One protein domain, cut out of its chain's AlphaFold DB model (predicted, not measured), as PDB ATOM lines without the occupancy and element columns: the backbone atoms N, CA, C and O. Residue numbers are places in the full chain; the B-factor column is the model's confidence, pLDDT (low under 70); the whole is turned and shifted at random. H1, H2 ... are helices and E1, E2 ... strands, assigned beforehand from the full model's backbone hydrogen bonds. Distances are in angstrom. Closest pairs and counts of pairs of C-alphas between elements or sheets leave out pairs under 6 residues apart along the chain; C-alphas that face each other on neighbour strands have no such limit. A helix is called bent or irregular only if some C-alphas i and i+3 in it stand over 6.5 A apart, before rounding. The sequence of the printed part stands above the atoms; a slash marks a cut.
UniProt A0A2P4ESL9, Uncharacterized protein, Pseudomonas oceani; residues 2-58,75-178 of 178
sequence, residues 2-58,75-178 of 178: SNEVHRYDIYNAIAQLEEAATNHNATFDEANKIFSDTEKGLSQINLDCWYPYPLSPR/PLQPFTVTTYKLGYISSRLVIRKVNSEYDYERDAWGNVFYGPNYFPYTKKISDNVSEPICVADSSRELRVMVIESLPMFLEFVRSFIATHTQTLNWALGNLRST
ATOM      1  N   SER A   2     -31.600   0.756  38.105       55.97
ATOM      2  CA  SER A   2     -30.999  -0.357  37.325       55.97
ATOM      3  C   SER A   2     -32.006  -1.282  36.598       55.97
ATOM      4  O   SER A   2     -31.694  -1.773  35.519       55.97
ATOM      5  N   ASN A   3     -33.230  -1.463  37.114       55.81
ATOM      6  CA  ASN A   3     -34.234  -2.360  36.507       55.81
ATOM      7  C   ASN A   3     -34.905  -1.824  35.230       55.81
ATOM      8  O   ASN A   3     -35.443  -2.608  34.453       55.81
ATOM      9  N   GLU A   4     -34.915  -0.508  35.009       51.44
ATOM     10  CA  GLU A   4     -35.515   0.082  33.803       51.44
ATOM     11  C   GLU A   4     -34.587  -0.054  32.596       51.44
ATOM     12  O   GLU A   4     -35.049  -0.430  31.525       51.44
ATOM     13  N   VAL A   5     -33.276   0.134  32.786       56.22
ATOM     14  CA  VAL A   5     -32.262   0.009  31.724       56.22
ATOM     15  C   VAL A   5     -32.239  -1.414  31.144       56.22
ATOM     16  O   VAL A   5     -32.375  -1.576  29.939       56.22
ATOM     17  N   HIS A   6     -32.231  -2.451  31.993       52.66
ATOM     18  CA  HIS A   6     -32.327  -3.846  31.531       52.66
ATOM     19  C   HIS A   6     -33.644  -4.181  30.822       52.66
ATOM     20  O   HIS A   6     -33.666  -5.030  29.935       52.66
ATOM     21  N   ARG A   7     -34.751  -3.522  31.182       55.94
ATOM     22  CA  ARG A   7     -36.020  -3.682  30.461       55.94
ATOM     23  C   ARG A   7     -35.929  -3.101  29.051       55.94
ATOM     24  O   ARG A   7     -36.356  -3.765  28.114       55.94
ATOM     25  N   TYR A   8     -35.360  -1.906  28.897       59.78
ATOM     26  CA  TYR A   8     -35.164  -1.274  27.587       59.78
ATOM     27  C   TYR A   8     -34.241  -2.089  26.671       59.78
ATOM     28  O   TYR A   8     -34.544  -2.234  25.488       59.78
ATOM     29  N   ASP A   9     -33.184  -2.694  27.215       66.31
ATOM     30  CA  ASP A   9     -32.273  -3.554  26.447       66.31
ATOM     31  C   ASP A   9     -32.972  -4.821  25.921       66.31
ATOM     32  O   ASP A   9     -32.771  -5.214  24.771       66.31
ATOM     33  N   ILE A  10     -33.856  -5.426  26.724       70.88
ATOM     34  CA  ILE A  10     -34.658  -6.590  26.312       70.88
ATOM     35  C   ILE A  10     -35.666  -6.204  25.225       70.88
ATOM     36  O   ILE A  10     -35.788  -6.920  24.234       70.88
ATOM     37  N   TYR A  11     -36.369  -5.077  25.367       73.44
ATOM     38  CA  TYR A  11     -37.332  -4.636  24.351       73.44
ATOM     39  C   TYR A  11     -36.660  -4.279  23.020       73.44
ATOM     40  O   TYR A  11     -37.195  -4.615  21.967       73.44
ATOM     41  N   ASN A  12     -35.464  -3.686  23.053       74.69
ATOM     42  CA  ASN A  12     -34.680  -3.432  21.845       74.69
ATOM     43  C   ASN A  12     -34.199  -4.736  21.183       74.69
ATOM     44  O   ASN A  12     -34.251  -4.852  19.962       74.69
ATOM     45  N   ALA A  13     -33.782  -5.736  21.967       72.38
ATOM     46  CA  ALA A  13     -33.400  -7.048  21.442       72.38
ATOM     47  C   ALA A  13     -34.593  -7.811  20.836       72.38
ATOM     48  O   ALA A  13     -34.447  -8.455  19.798       72.38
ATOM     49  N   ILE A  14     -35.780  -7.712  21.447       77.94
ATOM     50  CA  ILE A  14     -37.023  -8.278  20.902       77.94
ATOM     51  C   ILE A  14     -37.380  -7.594  19.580       77.94
ATOM     52  O   ILE A  14     -37.612  -8.290  18.598       77.94
ATOM     53  N   ALA A  15     -37.336  -6.262  19.513       76.94
ATOM     54  CA  ALA A  15     -37.622  -5.526  18.282       76.94
ATOM     55  C   ALA A  15     -36.648  -5.889  17.144       76.94
ATOM     56  O   ALA A  15     -37.075  -6.089  16.011       76.94
ATOM     57  N   GLN A  16     -35.354  -6.056  17.444       76.06
ATOM     58  CA  GLN A  16     -34.364  -6.523  16.463       76.06
ATOM     59  C   GLN A  16     -34.632  -7.959  15.992       76.06
ATOM     60  O   GLN A  16     -34.444  -8.267  14.816       76.06
ATOM     61  N   LEU A  17     -35.081  -8.844  16.886       74.38
ATOM     62  CA  LEU A  17     -35.472 -10.212  16.532       74.38
ATOM     63  C   LEU A  17     -36.747 -10.242  15.683       74.38
ATOM     64  O   LEU A  17     -36.816 -11.018  14.734       74.38
ATOM     65  N   GLU A  18     -37.731  -9.402  15.989       74.81
ATOM     66  CA  GLU A  18     -38.971  -9.270  15.221       74.81
ATOM     67  C   GLU A  18     -38.717  -8.668  13.835       74.81
ATOM     68  O   GLU A  18     -39.246  -9.165  12.841       74.81
ATOM     69  N   GLU A  19     -37.859  -7.653  13.733       73.50
ATOM     70  CA  GLU A  19     -37.435  -7.072  12.457       73.50
ATOM     71  C   GLU A  19     -36.644  -8.090  11.623       73.50
ATOM     72  O   GLU A  19     -36.915  -8.273  10.433       73.50
ATOM     73  N   ALA A  20     -35.724  -8.830  12.251       66.31
ATOM     74  CA  ALA A  20     -35.010  -9.920  11.599       66.31
ATOM     75  C   ALA A  20     -35.969 -11.023  11.132       66.31
ATOM     76  O   ALA A  20     -35.841 -11.484  10.003       66.31
ATOM     77  N   ALA A  21     -36.956 -11.411  11.946       63.62
ATOM     78  CA  ALA A  21     -37.978 -12.390  11.582       63.62
ATOM     79  C   ALA A  21     -38.884 -11.893  10.442       63.62
ATOM     80  O   ALA A  21     -39.240 -12.664   9.555       63.62
ATOM     81  N   THR A  22     -39.216 -10.602  10.416       68.38
ATOM     82  CA  THR A  22     -40.050  -9.994   9.368       68.38
ATOM     83  C   THR A  22     -39.309  -9.941   8.032       68.38
ATOM     84  O   THR A  22     -39.832 -10.405   7.019       68.38
ATOM     85  N   ASN A  23     -38.060  -9.468   8.031       66.31
ATOM     86  CA  ASN A  23     -37.194  -9.491   6.846       66.31
ATOM     87  C   ASN A  23     -36.918 -10.931   6.372       66.31
ATOM     88  O   ASN A  23     -36.829 -11.210   5.171       66.31
ATOM     89  N   HIS A  24     -36.824 -11.869   7.314       63.06
ATOM     90  CA  HIS A  24     -36.642 -13.293   7.040       63.06
ATOM     91  C   HIS A  24     -37.875 -13.927   6.381       63.06
ATOM     92  O   HIS A  24     -37.725 -14.605   5.364       63.06
ATOM     93  N   ASN A  25     -39.082 -13.624   6.864       64.56
ATOM     94  CA  ASN A  25     -40.342 -14.056   6.250       64.56
ATOM     95  C   ASN A  25     -40.533 -13.459   4.847       64.56
ATOM     96  O   ASN A  25     -40.917 -14.177   3.929       64.56
ATOM     97  N   ALA A  26     -40.172 -12.188   4.638       65.69
ATOM     98  CA  ALA A  26     -40.242 -11.558   3.316       65.69
ATOM     99  C   ALA A  26     -39.340 -12.260   2.278       65.69
ATOM    100  O   ALA A  26     -39.736 -12.468   1.132       65.69
ATOM    101  N   THR A  27     -38.149 -12.703   2.694       63.25
ATOM    102  CA  THR A  27     -37.243 -13.495   1.840       63.25
ATOM    103  C   THR A  27     -37.821 -14.892   1.544       63.25
ATOM    104  O   THR A  27     -37.598 -15.468   0.478       63.25
ATOM    105  N   PHE A  28     -38.584 -15.456   2.484       65.38
ATOM    106  CA  PHE A  28     -39.261 -16.744   2.325       65.38
ATOM    107  C   PHE A  28     -40.415 -16.671   1.313       65.38
ATOM    108  O   PHE A  28     -40.580 -17.575   0.488       65.38
ATOM    109  N   ASP A  29     -41.159 -15.566   1.318       67.88
ATOM    110  CA  ASP A  29     -42.206 -15.285   0.335       67.88
ATOM    111  C   ASP A  29     -41.635 -15.105  -1.079       67.88
ATOM    112  O   ASP A  29     -42.223 -15.574  -2.058       67.88
ATOM    113  N   GLU A  30     -40.446 -14.510  -1.202       74.50
ATOM    114  CA  GLU A  30     -39.748 -14.384  -2.483       74.50
ATOM    115  C   GLU A  30     -39.327 -15.750  -3.054       74.50
ATOM    116  O   GLU A  30     -39.538 -16.022  -4.238       74.50
ATOM    117  N   ALA A  31     -38.825 -16.664  -2.215       74.12
ATOM    118  CA  ALA A  31     -38.522 -18.035  -2.634       74.12
ATOM    119  C   ALA A  31     -39.774 -18.779  -3.133       74.12
ATOM    120  O   ALA A  31     -39.735 -19.449  -4.168       74.12
ATOM    121  N   ASN A  32     -40.909 -18.622  -2.445       80.94
ATOM    122  CA  ASN A  32     -42.183 -19.207  -2.873       80.94
ATOM    123  C   ASN A  32     -42.655 -18.643  -4.215       80.94
ATOM    124  O   ASN A  32     -43.197 -19.384  -5.042       80.94
ATOM    125  N   LYS A  33     -42.409 -17.354  -4.467       86.88
ATOM    126  CA  LYS A  33     -42.688 -16.732  -5.761       86.88
ATOM    127  C   LYS A  33     -41.854 -17.357  -6.881       86.88
ATOM    128  O   LYS A  33     -42.424 -17.696  -7.914       86.88
ATOM    129  N   ILE A  34     -40.558 -17.599  -6.662       87.81
ATOM    130  CA  ILE A  34     -39.684 -18.270  -7.646       87.81
ATOM    131  C   ILE A  34     -40.233 -19.652  -8.019       87.81
ATOM    132  O   ILE A  34     -40.306 -19.993  -9.203       87.81
ATOM    133  N   PHE A  35     -40.652 -20.450  -7.030       90.94
ATOM    134  CA  PHE A  35     -41.246 -21.762  -7.298       90.94
ATOM    135  C   PHE A  35     -42.569 -21.634  -8.047       90.94
ATOM    136  O   PHE A  35     -42.753 -22.315  -9.050       90.94
ATOM    137  N   SER A  36     -43.445 -20.717  -7.629       89.88
ATOM    138  CA  SER A  36     -44.717 -20.464  -8.312       89.88
ATOM    139  C   SER A  36     -44.520 -20.071  -9.777       89.88
ATOM    140  O   SER A  36     -45.204 -20.594 -10.656       89.88
ATOM    141  N   ASP A  37     -43.576 -19.175 -10.060       90.75
ATOM    142  CA  ASP A  37     -43.290 -18.708 -11.417       90.75
ATOM    143  C   ASP A  37     -42.679 -19.826 -12.273       90.75
ATOM    144  O   ASP A  37     -43.055 -19.998 -13.435       90.75
ATOM    145  N   THR A  38     -41.817 -20.656 -11.680       88.81
ATOM    146  CA  THR A  38     -41.261 -21.841 -12.346       88.81
ATOM    147  C   THR A  38     -42.350 -22.867 -12.663       88.81
ATOM    148  O   THR A  38     -42.431 -23.354 -13.789       88.81
ATOM    149  N   GLU A  39     -43.225 -23.170 -11.702       92.31
ATOM    150  CA  GLU A  39     -44.344 -24.099 -11.878       92.31
ATOM    151  C   GLU A  39     -45.325 -23.615 -12.949       92.31
ATOM    152  O   GLU A  39     -45.777 -24.426 -13.755       92.31
ATOM    153  N   LYS A  40     -45.615 -22.307 -13.006       90.88
ATOM    154  CA  LYS A  40     -46.430 -21.695 -14.072       90.88
ATOM    155  C   LYS A  40     -45.767 -21.783 -15.444       90.88
ATOM    156  O   LYS A  40     -46.460 -21.965 -16.438       90.88
ATOM    157  N   GLY A  41     -44.446 -21.618 -15.513       85.75
ATOM    158  CA  GLY A  41     -43.703 -21.774 -16.762       85.75
ATOM    159  C   GLY A  41     -43.740 -23.216 -17.266       85.75
ATOM    160  O   GLY A  41     -43.980 -23.456 -18.447       85.75
ATOM    161  N   LEU A  42     -43.551 -24.179 -16.361       86.94
ATOM    162  CA  LEU A  42     -43.538 -25.604 -16.687       86.94
ATOM    163  C   LEU A  42     -44.931 -26.188 -16.938       86.94
ATOM    164  O   LEU A  42     -45.041 -27.120 -17.725       86.94
ATOM    165  N   SER A  43     -45.997 -25.633 -16.353       87.06
ATOM    166  CA  SER A  43     -47.361 -26.176 -16.486       87.06
ATOM    167  C   SER A  43     -47.928 -26.081 -17.902       87.06
ATOM    168  O   SER A  43     -48.909 -26.746 -18.228       87.06
ATOM    169  N   GLN A  44     -47.287 -25.296 -18.769       80.69
ATOM    170  CA  GLN A  44     -47.562 -25.270 -20.206       80.69
ATOM    171  C   GLN A  44     -47.171 -26.585 -20.902       80.69
ATOM    172  O   GLN A  44     -47.532 -26.810 -22.056       80.69
ATOM    173  N   ILE A  45     -46.427 -27.449 -20.211       77.00
ATOM    174  CA  ILE A  45     -45.842 -28.678 -20.721       77.00
ATOM    175  C   ILE A  45     -46.347 -29.825 -19.841       77.00
ATOM    176  O   ILE A  45     -46.078 -29.870 -18.644       77.00
ATOM    177  N   ASN A  46     -47.090 -30.770 -20.425       78.75
ATOM    178  CA  ASN A  46     -47.564 -31.953 -19.705       78.75
ATOM    179  C   ASN A  46     -46.401 -32.942 -19.505       78.75
ATOM    180  O   ASN A  46     -46.184 -33.829 -20.333       78.75
ATOM    181  N   LEU A  47     -45.612 -32.727 -18.455       85.31
ATOM    182  CA  LEU A  47     -44.384 -33.460 -18.170       85.31
ATOM    183  C   LEU A  47     -44.319 -33.836 -16.691       85.31
ATOM    184  O   LEU A  47     -44.358 -32.958 -15.836       85.31
ATOM    185  N   ASP A  48     -44.072 -35.115 -16.426       91.69
ATOM    186  CA  ASP A  48     -43.599 -35.590 -15.131       91.69
ATOM    187  C   ASP A  48     -42.152 -36.078 -15.290       91.69
ATOM    188  O   ASP A  48     -41.865 -36.950 -16.115       91.69
ATOM    189  N   CYS A  49     -41.214 -35.510 -14.529       92.31
ATOM    190  CA  CYS A  49     -39.806 -35.891 -14.624       92.31
ATOM    191  C   CYS A  49     -39.048 -35.763 -13.299       92.31
ATOM    192  O   CYS A  49     -39.373 -34.959 -12.426       92.31
ATOM    193  N   TRP A  50     -37.982 -36.555 -13.180       93.94
ATOM    194  CA  TRP A  50     -37.009 -36.468 -12.096       93.94
ATOM    195  C   TRP A  50     -35.662 -36.024 -12.653       93.94
ATOM    196  O   TRP A  50     -35.170 -36.602 -13.622       93.94
ATOM    197  N   TYR A  51     -35.042 -35.045 -12.002       92.94
ATOM    198  CA  TYR A  51     -33.679 -34.643 -12.307       92.94
ATOM    199  C   TYR A  51     -32.720 -35.805 -11.995       92.94
ATOM    200  O   TYR A  51     -32.790 -36.375 -10.899       92.94
ATOM    201  N   PRO A  52     -31.835 -36.198 -12.930       87.19
ATOM    202  CA  PRO A  52     -31.001 -37.381 -12.743       87.19
ATOM    203  C   PRO A  52     -29.875 -37.159 -11.729       87.19
ATOM    204  O   PRO A  52     -29.410 -38.125 -11.121       87.19
ATOM    205  N   TYR A  53     -29.448 -35.910 -11.523       86.75
ATOM    206  CA  TYR A  53     -28.326 -35.590 -10.649       86.75
ATOM    207  C   TYR A  53     -28.785 -35.390  -9.195       86.75
ATOM    208  O   TYR A  53     -29.750 -34.658  -8.953       86.75
ATOM    209  N   PRO A  54     -28.109 -36.024  -8.219       85.88
ATOM    210  CA  PRO A  54     -28.418 -35.831  -6.810       85.88
ATOM    211  C   PRO A  54     -28.056 -34.410  -6.365       85.88
ATOM    212  O   PRO A  54     -27.027 -33.860  -6.752       85.88
ATOM    213  N   LEU A  55     -28.887 -33.847  -5.497       85.38
ATOM    214  CA  LEU A  55     -28.660 -32.582  -4.812       85.38
ATOM    215  C   LEU A  55     -28.200 -32.864  -3.379       85.38
ATOM    216  O   LEU A  55     -28.689 -33.797  -2.738       85.38
ATOM    217  N   SER A  56     -27.258 -32.074  -2.871       77.56
ATOM    218  CA  SER A  56     -26.768 -32.180  -1.492       77.56
ATOM    219  C   SER A  56     -26.760 -30.797  -0.842       77.56
ATOM    220  O   SER A  56     -26.313 -29.848  -1.492       77.56
ATOM    221  N   PRO A  57     -27.234 -30.648   0.410       64.31
ATOM    222  CA  PRO A  57     -27.214 -29.361   1.087       64.31
ATOM    223  C   PRO A  57     -25.773 -28.869   1.220       64.31
ATOM    224  O   PRO A  57     -24.881 -29.643   1.575       64.31
ATOM    225  N   ARG A  58     -25.541 -27.575   0.986       55.81
ATOM    226  CA  ARG A  58     -24.270 -26.956   1.370       55.81
ATOM    227  C   ARG A  58     -24.163 -26.995   2.891       55.81
ATOM    228  O   ARG A  58     -25.015 -26.440   3.581       55.81
ATOM    229  N   PRO A  75     -14.173 -47.911   7.872       53.34
ATOM    230  CA  PRO A  75     -15.181 -48.652   8.610       53.34
ATOM    231  C   PRO A  75     -15.512 -49.959   7.872       53.34
ATOM    232  O   PRO A  75     -15.727 -49.980   6.663       53.34
ATOM    233  N   LEU A  76     -15.543 -51.069   8.611       58.78
ATOM    234  CA  LEU A  76     -15.830 -52.421   8.105       58.78
ATOM    235  C   LEU A  76     -17.281 -52.615   7.627       58.78
ATOM    236  O   LEU A  76     -17.636 -53.713   7.209       58.78
ATOM    237  N   GLN A  77     -18.120 -51.589   7.731       68.69
ATOM    238  CA  GLN A  77     -19.564 -51.685   7.580       68.69
ATOM    239  C   GLN A  77     -20.067 -50.805   6.434       68.69
ATOM    240  O   GLN A  77     -19.422 -49.798   6.119       68.69
ATOM    241  N   PRO A  78     -21.229 -51.155   5.855       77.81
ATOM    242  CA  PRO A  78     -21.944 -50.273   4.956       77.81
ATOM    243  C   PRO A  78     -22.096 -48.871   5.544       77.81
ATOM    244  O   PRO A  78     -22.330 -48.698   6.742       77.81
ATOM    245  N   PHE A  79     -21.977 -47.861   4.692       80.69
ATOM    246  CA  PHE A  79     -22.198 -46.470   5.058       80.69
ATOM    247  C   PHE A  79     -23.382 -45.908   4.278       80.69
ATOM    248  O   PHE A  79     -23.672 -46.315   3.155       80.69
ATOM    249  N   THR A  80     -24.094 -44.963   4.884       83.94
ATOM    250  CA  THR A  80     -25.265 -44.332   4.270       83.94
ATOM    251  C   THR A  80     -24.937 -42.910   3.847       83.94
ATOM    252  O   THR A  80     -24.414 -42.125   4.637       83.94
ATOM    253  N   VAL A  81     -25.297 -42.560   2.615       83.81
ATOM    254  CA  VAL A  81     -25.230 -41.194   2.093       83.81
ATOM    255  C   VAL A  81     -26.647 -40.687   1.871       83.81
ATOM    256  O   VAL A  81     -27.439 -41.298   1.157       83.81
ATOM    257  N   THR A  82     -26.972 -39.545   2.470       86.19
ATOM    258  CA  THR A  82     -28.220 -38.833   2.191       86.19
ATOM    259  C   THR A  82     -28.021 -37.873   1.026       86.19
ATOM    260  O   THR A  82     -27.215 -36.950   1.106       86.19
ATOM    261  N   THR A  83     -28.822 -38.043  -0.019       90.62
ATOM    262  CA  THR A  83     -28.954 -37.092  -1.125       90.62
ATOM    263  C   THR A  83     -30.417 -36.702  -1.315       90.62
ATOM    264  O   THR A  83     -31.320 -37.281  -0.706       90.62
ATOM    265  N   TYR A  84     -30.669 -35.707  -2.156       92.81
ATOM    266  CA  TYR A  84     -32.009 -35.278  -2.530       92.81
ATOM    267  C   TYR A  84     -32.189 -35.330  -4.043       92.81
ATOM    268  O   TYR A  84     -31.247 -35.111  -4.799       92.81
ATOM    269  N   LYS A  85     -33.409 -35.603  -4.501       94.31
ATOM    270  CA  LYS A  85     -33.771 -35.532  -5.919       94.31
ATOM    271  C   LYS A  85     -34.861 -34.500  -6.125       94.31
ATOM    272  O   LYS A  85     -35.889 -34.572  -5.456       94.31
ATOM    273  N   LEU A  86     -34.622 -33.586  -7.058       96.12
ATOM    274  CA  LEU A  86     -35.606 -32.628  -7.553       96.12
ATOM    275  C   LEU A  86     -36.418 -33.266  -8.678       96.12
ATOM    276  O   LEU A  86     -35.870 -33.978  -9.521       96.12
ATOM    277  N   GLY A  87     -37.714 -33.006  -8.697       95.19
ATOM    278  CA  GLY A  87     -38.609 -33.420  -9.761       95.19
ATOM    279  C   GLY A  87     -39.690 -32.385 -10.017       95.19
ATOM    280  O   GLY A  87     -39.884 -31.448  -9.242       95.19
ATOM    281  N   TYR A  88     -40.396 -32.587 -11.119       95.38
ATOM    282  CA  TYR A  88     -41.624 -31.886 -11.450       95.38
ATOM    283  C   TYR A  88     -42.686 -32.944 -11.718       95.38
ATOM    284  O   TYR A  88     -42.492 -33.775 -12.603       95.38
ATOM    285  N   ILE A  89     -43.728 -32.980 -10.888       92.88
ATOM    286  CA  ILE A  89     -44.798 -33.982 -10.946       92.88
ATOM    287  C   ILE A  89     -46.127 -33.291 -10.701       92.88
ATOM    288  O   ILE A  89     -46.236 -32.500  -9.764       92.88
ATOM    289  N   SER A  90     -47.151 -33.618 -11.496       89.94
ATOM    290  CA  SER A  90     -48.514 -33.101 -11.286       89.94
ATOM    291  C   SER A  90     -48.540 -31.572 -11.143       89.94
ATOM    292  O   SER A  90     -49.185 -31.007 -10.257       89.94
ATOM    293  N   SER A  91     -47.782 -30.904 -12.012       89.88
ATOM    294  CA  SER A  91     -47.621 -29.449 -12.060       89.88
ATOM    295  C   SER A  91     -46.945 -28.800 -10.845       89.88
ATOM    296  O   SER A  91     -47.046 -27.584 -10.667       89.88
ATOM    297  N   ARG A  92     -46.245 -29.577 -10.011       93.12
ATOM    298  CA  ARG A  92     -45.546 -29.092  -8.814       93.12
ATOM    299  C   ARG A  92     -44.072 -29.446  -8.828       93.12
ATOM    300  O   ARG A  92     -43.692 -30.555  -9.202       93.12
ATOM    301  N   LEU A  93     -43.242 -28.515  -8.360       95.06
ATOM    302  CA  LEU A  93     -41.859 -28.820  -8.016       95.06
ATOM    303  C   LEU A  93     -41.851 -29.636  -6.728       95.06
ATOM    304  O   LEU A  93     -42.332 -29.193  -5.681       95.06
ATOM    305  N   VAL A  94     -41.266 -30.824  -6.802       96.50
ATOM    306  CA  VAL A  94     -41.182 -31.761  -5.686       96.50
ATOM    307  C   VAL A  94     -39.739 -32.126  -5.391       96.50
ATOM    308  O   VAL A  94     -38.889 -32.183  -6.278       96.50
ATOM    309  N   ILE A  95     -39.454 -32.403  -4.129       96.00
ATOM    310  CA  ILE A  95     -38.168 -32.910  -3.678       96.00
ATOM    311  C   ILE A  95     -38.388 -34.160  -2.840       96.00
ATOM    312  O   ILE A  95     -39.342 -34.254  -2.072       96.00
ATOM    313  N   ARG A  96     -37.493 -35.133  -2.981       95.12
ATOM    314  CA  ARG A  96     -37.480 -36.323  -2.130       95.12
ATOM    315  C   ARG A  96     -36.088 -36.612  -1.621       95.12
ATOM    316  O   ARG A  96     -35.100 -36.388  -2.324       95.12
ATOM    317  N   LYS A  97     -36.025 -37.136  -0.405       94.62
ATOM    318  CA  LYS A  97     -34.795 -37.615   0.215       94.62
ATOM    319  C   LYS A  97     -34.500 -39.036  -0.261       94.62
ATOM    320  O   LYS A  97     -35.401 -39.866  -0.349       94.62
ATOM    321  N   VAL A  98     -33.237 -39.307  -0.562       92.19
ATOM    322  CA  VAL A  98     -32.727 -40.628  -0.925       92.19
ATOM    323  C   VAL A  98     -31.580 -40.956   0.019       92.19
ATOM    324  O   VAL A  98     -30.546 -40.293   0.003       92.19
ATOM    325  N   ASN A  99     -31.778 -41.963   0.860       90.38
ATOM    326  CA  ASN A  99     -30.712 -42.541   1.662       90.38
ATOM    327  C   ASN A  99     -30.168 -43.746   0.905       90.38
ATOM    328  O   ASN A  99     -30.840 -44.772   0.816       90.38
ATOM    329  N   SER A 100     -28.980 -43.591   0.344       86.25
ATOM    330  CA  SER A 100     -28.304 -44.639  -0.406       86.25
ATOM    331  C   SER A 100     -27.293 -45.324   0.499       86.25
ATOM    332  O   SER A 100     -26.412 -44.673   1.063       86.25
ATOM    333  N   GLU A 101     -27.434 -46.632   0.644       88.00
ATOM    334  CA  GLU A 101     -26.488 -47.472   1.364       88.00
ATOM    335  C   GLU A 101     -25.413 -47.963   0.397       88.00
ATOM    336  O   GLU A 101     -25.711 -48.467  -0.691       88.00
ATOM    337  N   TYR A 102     -24.157 -47.822   0.802       85.69
ATOM    338  CA  TYR A 102     -22.992 -48.232   0.038       85.69
ATOM    339  C   TYR A 102     -22.131 -49.179   0.859       85.69
ATOM    340  O   TYR A 102     -21.999 -49.019   2.069       85.69
ATOM    341  N   ASP A 103     -21.495 -50.120   0.174       86.00
ATOM    342  CA  ASP A 103     -20.401 -50.916   0.724       86.00
ATOM    343  C   ASP A 103     -19.147 -50.690  -0.111       86.00
ATOM    344  O   ASP A 103     -19.211 -50.289  -1.276       86.00
ATOM    345  N   TYR A 104     -18.002 -51.001   0.470       86.19
ATOM    346  CA  TYR A 104     -16.756 -51.063  -0.266       86.19
ATOM    347  C   TYR A 104     -16.711 -52.325  -1.123       86.19
ATOM    348  O   TYR A 104     -17.112 -53.411  -0.698       86.19
ATOM    349  N   GLU A 105     -16.209 -52.197  -2.347       86.00
ATOM    350  CA  GLU A 105     -15.929 -53.374  -3.163       86.00
ATOM    351  C   GLU A 105     -14.712 -54.104  -2.599       86.00
ATOM    352  O   GLU A 105     -13.690 -53.479  -2.310       86.00
ATOM    353  N   ARG A 106     -14.832 -55.424  -2.423       83.31
ATOM    354  CA  ARG A 106     -13.813 -56.255  -1.780       83.31
ATOM    355  C   ARG A 106     -13.428 -57.452  -2.634       83.31
ATOM    356  O   ARG A 106     -14.271 -58.004  -3.342       83.31
ATOM    357  N   ASP A 107     -12.170 -57.859  -2.531       81.50
ATOM    358  CA  ASP A 107     -11.676 -59.109  -3.102       81.50
ATOM    359  C   ASP A 107     -12.130 -60.340  -2.288       81.50
ATOM    360  O   ASP A 107     -12.806 -60.232  -1.261       81.50
ATOM    361  N   ALA A 108     -11.743 -61.537  -2.742       83.31
ATOM    362  CA  ALA A 108     -12.084 -62.805  -2.092       83.31
ATOM    363  C   ALA A 108     -11.470 -62.984  -0.686       83.31
ATOM    364  O   ALA A 108     -11.885 -63.878   0.050       83.31
ATOM    365  N   TRP A 109     -10.500 -62.146  -0.309       79.56
ATOM    366  CA  TRP A 109      -9.839 -62.147   0.998       79.56
ATOM    367  C   TRP A 109     -10.316 -60.997   1.900       79.56
ATOM    368  O   TRP A 109      -9.848 -60.870   3.030       79.56
ATOM    369  N   GLY A 110     -11.274 -60.186   1.435       74.19
ATOM    370  CA  GLY A 110     -11.884 -59.090   2.186       74.19
ATOM    371  C   GLY A 110     -11.175 -57.736   2.059       74.19
ATOM    372  O   GLY A 110     -11.596 -56.785   2.731       74.19
ATOM    373  N   ASN A 111     -10.150 -57.606   1.209       81.06
ATOM    374  CA  ASN A 111      -9.445 -56.340   0.990       81.06
ATOM    375  C   ASN A 111     -10.256 -55.415   0.084       81.06
ATOM    376  O   ASN A 111     -10.816 -55.861  -0.912       81.06
ATOM    377  N   VAL A 112     -10.288 -54.121   0.407       79.25
ATOM    378  CA  VAL A 112     -10.997 -53.107  -0.389       79.25
ATOM    379  C   VAL A 112     -10.241 -52.813  -1.685       79.25
ATOM    380  O   VAL A 112      -9.025 -52.615  -1.660       79.25
ATOM    381  N   PHE A 113     -10.955 -52.738  -2.807       80.56
ATOM    382  CA  PHE A 113     -10.386 -52.277  -4.070       80.56
ATOM    383  C   PHE A 113     -10.240 -50.754  -4.089       80.56
ATOM    384  O   PHE A 113     -11.146 -50.024  -3.688       80.56
ATOM    385  N   TYR A 114      -9.118 -50.270  -4.619       78.25
ATOM    386  CA  TYR A 114      -8.834 -48.843  -4.761       78.25
ATOM    387  C   TYR A 114      -8.634 -48.469  -6.225       78.25
ATOM    388  O   TYR A 114      -8.010 -49.205  -6.990       78.25
ATOM    389  N   GLY A 115      -9.138 -47.294  -6.597       77.19
ATOM    390  CA  GLY A 115      -8.875 -46.682  -7.890       77.19
ATOM    391  C   GLY A 115      -7.510 -45.983  -7.967       77.19
ATOM    392  O   GLY A 115      -6.791 -45.895  -6.969       77.19
ATOM    393  N   PRO A 116      -7.167 -45.404  -9.135       74.50
ATOM    394  CA  PRO A 116      -5.843 -44.829  -9.421       74.50
ATOM    395  C   PRO A 116      -5.375 -43.722  -8.460       74.50
ATOM    396  O   PRO A 116      -4.179 -43.495  -8.326       74.50
ATOM    397  N   ASN A 117      -6.307 -43.057  -7.770       77.19
ATOM    398  CA  ASN A 117      -6.029 -41.984  -6.809       77.19
ATOM    399  C   ASN A 117      -6.110 -42.449  -5.343       77.19
ATOM    400  O   ASN A 117      -6.368 -41.631  -4.464       77.19
ATOM    401  N   TYR A 118      -5.976 -43.755  -5.075       66.69
ATOM    402  CA  TYR A 118      -6.204 -44.354  -3.750       66.69
ATOM    403  C   TYR A 118      -7.606 -44.086  -3.179       66.69
ATOM    404  O   TYR A 118      -7.820 -44.117  -1.968       66.69
ATOM    405  N   PHE A 119      -8.586 -43.847  -4.049       71.00
ATOM    406  CA  PHE A 119      -9.978 -43.712  -3.640       71.00
ATOM    407  C   PHE A 119     -10.630 -45.100  -3.627       71.00
ATOM    408  O   PHE A 119     -10.543 -45.794  -4.644       71.00
ATOM    409  N   PRO A 120     -11.243 -45.543  -2.518       75.19
ATOM    410  CA  PRO A 120     -11.831 -46.873  -2.449       75.19
ATOM    411  C   PRO A 120     -13.050 -46.968  -3.374       75.19
ATOM    412  O   PRO A 120     -13.891 -46.064  -3.411       75.19
ATOM    413  N   TYR A 121     -13.156 -48.068  -4.116       81.88
ATOM    414  CA  TYR A 121     -14.344 -48.357  -4.908       81.88
ATOM    415  C   TYR A 121     -15.503 -48.741  -3.996       81.88
ATOM    416  O   TYR A 121     -15.337 -49.434  -2.989       81.88
ATOM    417  N   THR A 122     -16.690 -48.262  -4.354       83.81
ATOM    418  CA  THR A 122     -17.912 -48.479  -3.583       83.81
ATOM    419  C   THR A 122     -19.011 -48.962  -4.506       83.81
ATOM    420  O   THR A 122     -19.155 -48.481  -5.630       83.81
ATOM    421  N   LYS A 123     -19.806 -49.903  -4.007       86.25
ATOM    422  CA  LYS A 123     -21.005 -50.407  -4.666       86.25
ATOM    423  C   LYS A 123     -22.225 -49.937  -3.896       86.25
ATOM    424  O   LYS A 123     -22.246 -49.961  -2.665       86.25
ATOM    425  N   LYS A 124     -23.260 -49.528  -4.619       87.00
ATOM    426  CA  LYS A 124     -24.550 -49.202  -4.011       87.00
ATOM    427  C   LYS A 124     -25.287 -50.497  -3.675       87.00
ATOM    428  O   LYS A 124     -25.474 -51.329  -4.560       87.00
ATOM    429  N   ILE A 125     -25.697 -50.657  -2.422       90.75
ATOM    430  CA  ILE A 125     -26.446 -51.821  -1.938       90.75
ATOM    431  C   ILE A 125     -27.943 -51.578  -2.105       90.75
ATOM    432  O   ILE A 125     -28.646 -52.383  -2.712       90.75
ATOM    433  N   SER A 126     -28.428 -50.464  -1.560       93.12
ATOM    434  CA  SER A 126     -29.854 -50.181  -1.459       93.12
ATOM    435  C   SER A 126     -30.126 -48.677  -1.529       93.12
ATOM    436  O   SER A 126     -29.256 -47.857  -1.234       93.12
ATOM    437  N   ASP A 127     -31.341 -48.321  -1.947       92.00
ATOM    438  CA  ASP A 127     -31.873 -46.964  -1.847       92.00
ATOM    439  C   ASP A 127     -33.141 -47.003  -0.998       92.00
ATOM    440  O   ASP A 127     -34.096 -47.707  -1.327       92.00
ATOM    441  N   ASN A 128     -33.181 -46.193   0.055       95.56
ATOM    442  CA  ASN A 128     -34.413 -45.856   0.750       95.56
ATOM    443  C   ASN A 128     -34.861 -44.462   0.296       95.56
ATOM    444  O   ASN A 128     -34.212 -43.452   0.587       95.56
ATOM    445  N   VAL A 129     -35.956 -44.427  -0.459       94.62
ATOM    446  CA  VAL A 129     -36.497 -43.217  -1.073       94.62
ATOM    447  C   VAL A 129     -37.714 -42.765  -0.280       94.62
ATOM    448  O   VAL A 129     -38.697 -43.490  -0.180       94.62
ATOM    449  N   SER A 130     -37.644 -41.560   0.278       94.50
ATOM    450  CA  SER A 130     -38.771 -40.952   0.983       94.50
ATOM    451  C   SER A 130     -39.855 -40.486   0.012       94.50
ATOM    452  O   SER A 130     -39.575 -40.211  -1.161       94.50
ATOM    453  N   GLU A 131     -41.076 -40.340   0.527       95.69
ATOM    454  CA  GLU A 131     -42.179 -39.736  -0.217       95.69
ATOM    455  C   GLU A 131     -41.811 -38.323  -0.706       95.69
ATOM    456  O   GLU A 131     -41.102 -37.585  -0.005       95.69
ATOM    457  N   PRO A 132     -42.247 -37.941  -1.919       95.00
ATOM    458  CA  PRO A 132     -42.010 -36.610  -2.440       95.00
ATOM    459  C   PRO A 132     -42.820 -35.578  -1.656       95.00
ATOM    460  O   PRO A 132     -43.998 -35.773  -1.367       95.00
ATOM    461  N   ILE A 133     -42.188 -34.447  -1.366       94.94
ATOM    462  CA  ILE A 133     -42.841 -33.271  -0.790       94.94
ATOM    463  C   ILE A 133     -42.725 -32.108  -1.766       94.94
ATOM    464  O   ILE A 133     -41.740 -32.013  -2.505       94.94
ATOM    465  N   CYS A 134     -43.698 -31.201  -1.773       94.31
ATOM    466  CA  CYS A 134     -43.573 -29.970  -2.543       94.31
ATOM    467  C   CYS A 134     -42.370 -29.171  -2.029       94.31
ATOM    468  O   CYS A 134     -42.145 -29.057  -0.821       94.31
ATOM    469  N   VAL A 135     -41.596 -28.573  -2.935       92.31
ATOM    470  CA  VAL A 135     -40.441 -27.749  -2.541       92.31
ATOM    471  C   VAL A 135     -40.892 -26.571  -1.673       92.31
ATOM    472  O   VAL A 135     -40.227 -26.245  -0.688       92.31
ATOM    473  N   ALA A 136     -42.062 -26.002  -1.974       89.38
ATOM    474  CA  ALA A 136     -42.695 -24.944  -1.189       89.38
ATOM    475  C   ALA A 136     -43.103 -25.359   0.241       89.38
ATOM    476  O   ALA A 136     -43.379 -24.478   1.054       89.38
ATOM    477  N   ASP A 137     -43.078 -26.654   0.572       90.25
ATOM    478  CA  ASP A 137     -43.351 -27.194   1.913       90.25
ATOM    479  C   ASP A 137     -42.067 -27.701   2.601       90.25
ATOM    480  O   ASP A 137     -42.075 -28.085   3.768       90.25
ATOM    481  N   SER A 138     -40.930 -27.690   1.894       89.56
ATOM    482  CA  SER A 138     -39.650 -28.208   2.393       89.56
ATOM    483  C   SER A 138     -38.916 -27.235   3.331       89.56
ATOM    484  O   SER A 138     -39.302 -26.068   3.465       89.56
ATOM    485  N   SER A 139     -37.840 -27.698   3.985       87.00
ATOM    486  CA  SER A 139     -37.003 -26.845   4.846       87.00
ATOM    487  C   SER A 139     -36.305 -25.743   4.042       87.00
ATOM    488  O   SER A 139     -36.151 -25.826   2.822       87.00
ATOM    489  N   ARG A 140     -35.840 -24.699   4.733       79.56
ATOM    490  CA  ARG A 140     -35.153 -23.559   4.111       79.56
ATOM    491  C   ARG A 140     -33.932 -23.987   3.294       79.56
ATOM    492  O   ARG A 140     -33.742 -23.518   2.176       79.56
ATOM    493  N   GLU A 141     -33.118 -24.878   3.840       81.56
ATOM    494  CA  GLU A 141     -31.875 -25.355   3.229       81.56
ATOM    495  C   GLU A 141     -32.167 -26.091   1.920       81.56
ATOM    496  O   GLU A 141     -31.450 -25.923   0.935       81.56
ATOM    497  N   LEU A 142     -33.261 -26.857   1.891       86.88
ATOM    498  CA  LEU A 142     -33.714 -27.549   0.691       86.88
ATOM    499  C   LEU A 142     -34.209 -26.571  -0.369       86.88
ATOM    500  O   LEU A 142     -33.838 -26.714  -1.530       86.88
ATOM    501  N   ARG A 143     -34.973 -25.544   0.013       87.12
ATOM    502  CA  ARG A 143     -35.418 -24.499  -0.923       87.12
ATOM    503  C   ARG A 143     -34.244 -23.765  -1.556       87.12
ATOM    504  O   ARG A 143     -34.226 -23.615  -2.771       87.12
ATOM    505  N   VAL A 144     -33.255 -23.349  -0.760       84.25
ATOM    506  CA  VAL A 144     -32.045 -22.674  -1.266       84.25
ATOM    507  C   VAL A 144     -31.296 -23.581  -2.240       84.25
ATOM    508  O   VAL A 144     -31.002 -23.167  -3.355       84.25
ATOM    509  N   MET A 145     -31.062 -24.837  -1.858       86.00
ATOM    510  CA  MET A 145     -30.414 -25.825  -2.723       86.00
ATOM    511  C   MET A 145     -31.180 -26.033  -4.038       86.00
ATOM    512  O   MET A 145     -30.564 -26.150  -5.099       86.00
ATOM    513  N   VAL A 146     -32.516 -26.064  -3.989       90.19
ATOM    514  CA  VAL A 146     -33.345 -26.151  -5.194       90.19
ATOM    515  C   VAL A 146     -33.182 -24.898  -6.042       90.19
ATOM    516  O   VAL A 146     -32.893 -25.049  -7.221       90.19
ATOM    517  N   ILE A 147     -33.286 -23.691  -5.473       88.75
ATOM    518  CA  ILE A 147     -33.107 -22.424  -6.205       88.75
ATOM    519  C   ILE A 147     -31.747 -22.382  -6.911       88.75
ATOM    520  O   ILE A 147     -31.687 -22.079  -8.100       88.75
ATOM    521  N   GLU A 148     -30.669 -22.754  -6.218       85.62
ATOM    522  CA  GLU A 148     -29.322 -22.832  -6.800       85.62
ATOM    523  C   GLU A 148     -29.235 -23.850  -7.954       85.62
ATOM    524  O   GLU A 148     -28.444 -23.680  -8.881       85.62
ATOM    525  N   SER A 149     -30.065 -24.896  -7.921       88.31
ATOM    526  CA  SER A 149     -30.074 -25.983  -8.909       88.31
ATOM    527  C   SER A 149     -31.105 -25.797 -10.030       88.31
ATOM    528  O   SER A 149     -31.030 -26.501 -11.041       88.31
ATOM    529  N   LEU A 150     -32.052 -24.859  -9.888       90.38
ATOM    530  CA  LEU A 150     -33.131 -24.617 -10.851       90.38
ATOM    531  C   LEU A 150     -32.618 -24.357 -12.275       90.38
ATOM    532  O   LEU A 150     -33.179 -24.954 -13.193       90.38
ATOM    533  N   PRO A 151     -31.558 -23.555 -12.513       90.06
ATOM    534  CA  PRO A 151     -31.066 -23.333 -13.872       90.06
ATOM    535  C   PRO A 151     -30.656 -24.634 -14.571       90.06
ATOM    536  O   PRO A 151     -31.072 -24.886 -15.700       90.06
ATOM    537  N   MET A 152     -29.908 -25.503 -13.884       88.19
ATOM    538  CA  MET A 152     -29.483 -26.788 -14.451       88.19
ATOM    539  C   MET A 152     -30.665 -27.744 -14.644       88.19
ATOM    540  O   MET A 152     -30.730 -28.455 -15.646       88.19
ATOM    541  N   PHE A 153     -31.625 -27.736 -13.716       92.69
ATOM    542  CA  PHE A 153     -32.855 -28.511 -13.852       92.69
ATOM    543  C   PHE A 153     -33.664 -28.095 -15.086       92.69
ATOM    544  O   PHE A 153     -34.083 -28.950 -15.863       92.69
ATOM    545  N   LEU A 154     -33.846 -26.791 -15.304       91.38
ATOM    546  CA  LEU A 154     -34.591 -26.269 -16.450       91.38
ATOM    547  C   LEU A 154     -33.892 -26.573 -17.782       91.38
ATOM    548  O   LEU A 154     -34.564 -26.931 -18.750       91.38
ATOM    549  N   GLU A 155     -32.560 -26.505 -17.837       89.69
ATOM    550  CA  GLU A 155     -31.789 -26.928 -19.018       89.69
ATOM    551  C   GLU A 155     -31.924 -28.430 -19.299       89.69
ATOM    552  O   GLU A 155     -32.064 -28.849 -20.454       89.69
ATOM    553  N   PHE A 156     -31.966 -29.253 -18.250       91.81
ATOM    554  CA  PHE A 156     -32.274 -30.671 -18.393       91.81
ATOM    555  C   PHE A 156     -33.682 -30.893 -18.946       91.81
ATOM    556  O   PHE A 156     -33.831 -31.662 -19.891       91.81
ATOM    557  N   VAL A 157     -34.704 -30.202 -18.426       90.62
ATOM    558  CA  VAL A 157     -36.081 -30.316 -18.936       90.62
ATOM    559  C   VAL A 157     -36.144 -29.935 -20.418       90.62
ATOM    560  O   VAL A 157     -36.721 -30.671 -21.219       90.62
ATOM    561  N   ARG A 158     -35.494 -28.833 -20.811       88.69
ATOM    562  CA  ARG A 158     -35.401 -28.410 -22.220       88.69
ATOM    563  C   ARG A 158     -34.766 -29.490 -23.095       88.69
ATOM    564  O   ARG A 158     -35.330 -29.849 -24.129       88.69
ATOM    565  N   SER A 159     -33.632 -30.035 -22.660       88.50
ATOM    566  CA  SER A 159     -32.921 -31.100 -23.378       88.50
ATOM    567  C   SER A 159     -33.763 -32.373 -23.484       88.50
ATOM    568  O   SER A 159     -33.870 -32.962 -24.556       88.50
ATOM    569  N   PHE A 160     -34.429 -32.753 -22.394       86.56
ATOM    570  CA  PHE A 160     -35.305 -33.916 -22.325       86.56
ATOM    571  C   PHE A 160     -36.448 -33.819 -23.343       86.56
ATOM    572  O   PHE A 160     -36.661 -34.754 -24.117       86.56
ATOM    573  N   ILE A 161     -37.138 -32.676 -23.402       87.19
ATOM    574  CA  ILE A 161     -38.219 -32.430 -24.367       87.19
ATOM    575  C   ILE A 161     -37.686 -32.461 -25.802       87.19
ATOM    576  O   ILE A 161     -38.304 -33.080 -26.674       87.19
ATOM    577  N   ALA A 162     -36.535 -31.832 -26.059       86.75
ATOM    578  CA  ALA A 162     -35.928 -31.806 -27.386       86.75
ATOM    579  C   ALA A 162     -35.607 -33.222 -27.892       86.75
ATOM    580  O   ALA A 162     -35.981 -33.568 -29.014       86.75
ATOM    581  N   THR A 163     -34.997 -34.063 -27.053       85.69
ATOM    582  CA  THR A 163     -34.705 -35.462 -27.392       85.69
ATOM    583  C   THR A 163     -35.983 -36.251 -27.665       85.69
ATOM    584  O   THR A 163     -36.077 -36.895 -28.707       85.69
ATOM    585  N   HIS A 164     -36.997 -36.159 -26.800       83.81
ATOM    586  CA  HIS A 164     -38.258 -36.886 -27.002       83.81
ATOM    587  C   HIS A 164     -38.974 -36.451 -28.284       83.81
ATOM    588  O   HIS A 164     -39.487 -37.289 -29.026       83.81
ATOM    589  N   THR A 165     -38.946 -35.154 -28.594       84.81
ATOM    590  CA  THR A 165     -39.513 -34.614 -29.837       84.81
ATOM    591  C   THR A 165     -38.776 -35.151 -31.066       84.81
ATOM    592  O   THR A 165     -39.410 -35.563 -32.037       84.81
ATOM    593  N   GLN A 166     -37.440 -35.196 -31.035       84.56
ATOM    594  CA  GLN A 166     -36.638 -35.768 -32.121       84.56
ATOM    595  C   GLN A 166     -36.928 -37.259 -32.320       84.56
ATOM    596  O   GLN A 166     -37.148 -37.689 -33.453       84.56
ATOM    597  N   THR A 167     -36.984 -38.037 -31.235       85.38
ATOM    598  CA  THR A 167     -37.315 -39.466 -31.284       85.38
ATOM    599  C   THR A 167     -38.706 -39.702 -31.870       85.38
ATOM    600  O   THR A 167     -38.864 -40.572 -32.728       85.38
ATOM    601  N   LEU A 168     -39.703 -38.902 -31.477       85.44
ATOM    602  CA  LEU A 168     -41.059 -38.981 -32.026       85.44
ATOM    603  C   LEU A 168     -41.077 -38.668 -33.530       85.44
ATOM    604  O   LEU A 168     -41.662 -39.417 -34.308       85.44
ATOM    605  N   ASN A 169     -40.412 -37.590 -33.951       86.19
ATOM    606  CA  ASN A 169     -40.337 -37.205 -35.361       86.19
ATOM    607  C   ASN A 169     -39.665 -38.283 -36.214       86.19
ATOM    608  O   ASN A 169     -40.131 -38.568 -37.317       86.19
ATOM    609  N   TRP A 170     -38.608 -38.914 -35.700       87.62
ATOM    610  CA  TRP A 170     -37.952 -40.031 -36.371       87.62
ATOM    611  C   TRP A 170     -38.883 -41.245 -36.503       87.62
ATOM    612  O   TRP A 170     -39.034 -41.790 -37.597       87.62
ATOM    613  N   ALA A 171     -39.580 -41.621 -35.426       80.94
ATOM    614  CA  ALA A 171     -40.548 -42.718 -35.450       80.94
ATOM    615  C   ALA A 171     -41.704 -42.458 -36.436       80.94
ATOM    616  O   ALA A 171     -42.085 -43.348 -37.197       80.94
ATOM    617  N   LEU A 172     -42.229 -41.229 -36.475       87.88
ATOM    618  CA  LEU A 172     -43.260 -40.815 -37.432       87.88
ATOM    619  C   LEU A 172     -42.751 -40.809 -38.877       87.88
ATOM    620  O   LEU A 172     -43.501 -41.167 -39.784       87.88
ATOM    621  N   GLY A 173     -41.494 -40.416 -39.096       79.81
ATOM    622  CA  GLY A 173     -40.838 -40.504 -40.398       79.81
ATOM    623  C   GLY A 173     -40.813 -41.939 -40.917       79.81
ATOM    624  O   GLY A 173     -41.246 -42.182 -42.040       79.81
ATOM    625  N   ASN A 174     -40.420 -42.886 -40.062       74.81
ATOM    626  CA  ASN A 174     -40.364 -44.307 -40.410       74.81
ATOM    627  C   ASN A 174     -41.745 -44.883 -40.764       74.81
ATOM    628  O   ASN A 174     -41.867 -45.603 -41.750       74.81
ATOM    629  N   LEU A 175     -42.790 -44.526 -40.007       77.75
ATOM    630  CA  LEU A 175     -44.161 -44.989 -40.264       77.75
ATOM    631  C   LEU A 175     -44.753 -44.455 -41.574       77.75
ATOM    632  O   LEU A 175     -45.602 -45.108 -42.166       77.75
ATOM    633  N   ARG A 176     -44.339 -43.264 -42.018       71.31
ATOM    634  CA  ARG A 176     -44.796 -42.665 -43.285       71.31
ATOM    635  C   ARG A 176     -44.032 -43.182 -44.503       71.31
ATOM    636  O   ARG A 176     -44.483 -42.970 -45.624       71.31
ATOM    637  N   SER A 177     -42.863 -43.782 -44.289       63.38
ATOM    638  CA  SER A 177     -42.044 -44.394 -45.341       63.38
ATOM    639  C   SER A 177     -42.353 -45.876 -45.596       63.38
ATOM    640  O   SER A 177     -41.819 -46.436 -46.550       63.38
ATOM    641  N   THR A 178     -43.186 -46.494 -44.754       54.03
ATOM    642  CA  THR A 178     -43.819 -47.810 -44.964       54.03
ATOM    643  C   THR A 178     -45.206 -47.660 -45.556       54.03
ATOM    644  O   THR A 178     -45.540 -48.465 -46.449       54.03
TER     645      THR A 178
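AT A GLANCE: This is residues 2 to 58 and 75 to 178 of the 178 residues of an uncharacterized protein of Pseudomonas oceani (UniProt A0A2P4ESL9). A narrow, strongly twisted sheet of three strands, E1 E2 E3, stands between two long helical arms that stick out toward opposite ends of the longest axis: residues 2 to 27 of H1 at one end, residues 162 to 178, of which 162 to 177 belong to H2, at the other. The short first arm of the bent helix H2, H2a, crosses over E1 and E2, and the long link of residues 105 to 121 lies past the end of the sheet away from the helices. The printed part has 161 residues, with two named helices and three named strands in the order H1 E1 E2 E3 H2; the sheet's order is E1 E2 E3, antiparallel throughout, and the class is mixed, helices and strands. The whole is extended, with a radius of gyration of the C-alphas of 24.1 A and spans of 91 by 57 by 28 A.

IN THESE COORDINATES: E1 is residues 79 to 89, 30.4 A long. E2 is residues 92 to 104, 37.2 A, with C-alpha 92 at (-45.546, -29.092, -8.814). E3, residues 122 to 129, is 19.5 A long and bends by 57 degrees at residue 125. H1 is residues 2 to 42, 60.9 A, from C-alpha 2 at (-30.999, -0.357, 37.325). H2, residues 140 to 177, was assigned as one helix by its hydrogen bonds but is bent: C-alphas 148 and 151 are 7.3 A apart. Its arms are H2a, residues 140 to 148, 12.4 A, and H2b, residues 151 to 177, 39.4 A, ending at C-alpha 177 (-42.044, -44.394, -45.341).

HOW THE PARTS SIT: E1, E2 and E3 form a meander, each strand the antiparallel neighbour of the one before. In the hairpin E1 and E2, N 81 and O 100 are 2.8 A apart, within hydrogen-bond range; in the hairpin E2 and E3, N 99 and O 128 are 2.9 A apart. H2a is on the sheet at a height of 10.1 A, over E2 and only just over E1, where 3 of its C-alphas fall; on the local plane it runs across the strands, at 79 degrees to E2. H1 only grazes the sheet, with residues 35 to 42; the C-alphas of Glu 39 and Arg 92 are its closest to E2, 6.0 A. With residues 31 to 34 alone, H1 only just touches H2a, with 3 pairs of C-alphas within 8 A, the closest those of Ala 31 and Arg 143, 7.4 A. H2a and H2b stand at a steep tilt of 54 degrees, and H2b is apart from H1. Every O i to N i+4 pair is within hydrogen-bond range in H2a and H2b, and 36 of 37 in H1.

THE WHOLE: The C-alphas of Ser 2 and Thr 178, the two farthest apart, are 95.9 A apart. Residues 59 to 74 are not printed, and C-alphas 58 and 75 are 24.6 A apart across the cut. The link E2 to E3 is long, 17 residues. Mean pLDDT of the printed part is 81.9; 26 residues are under 70, among them residues 2 to 9 and 20 to 29.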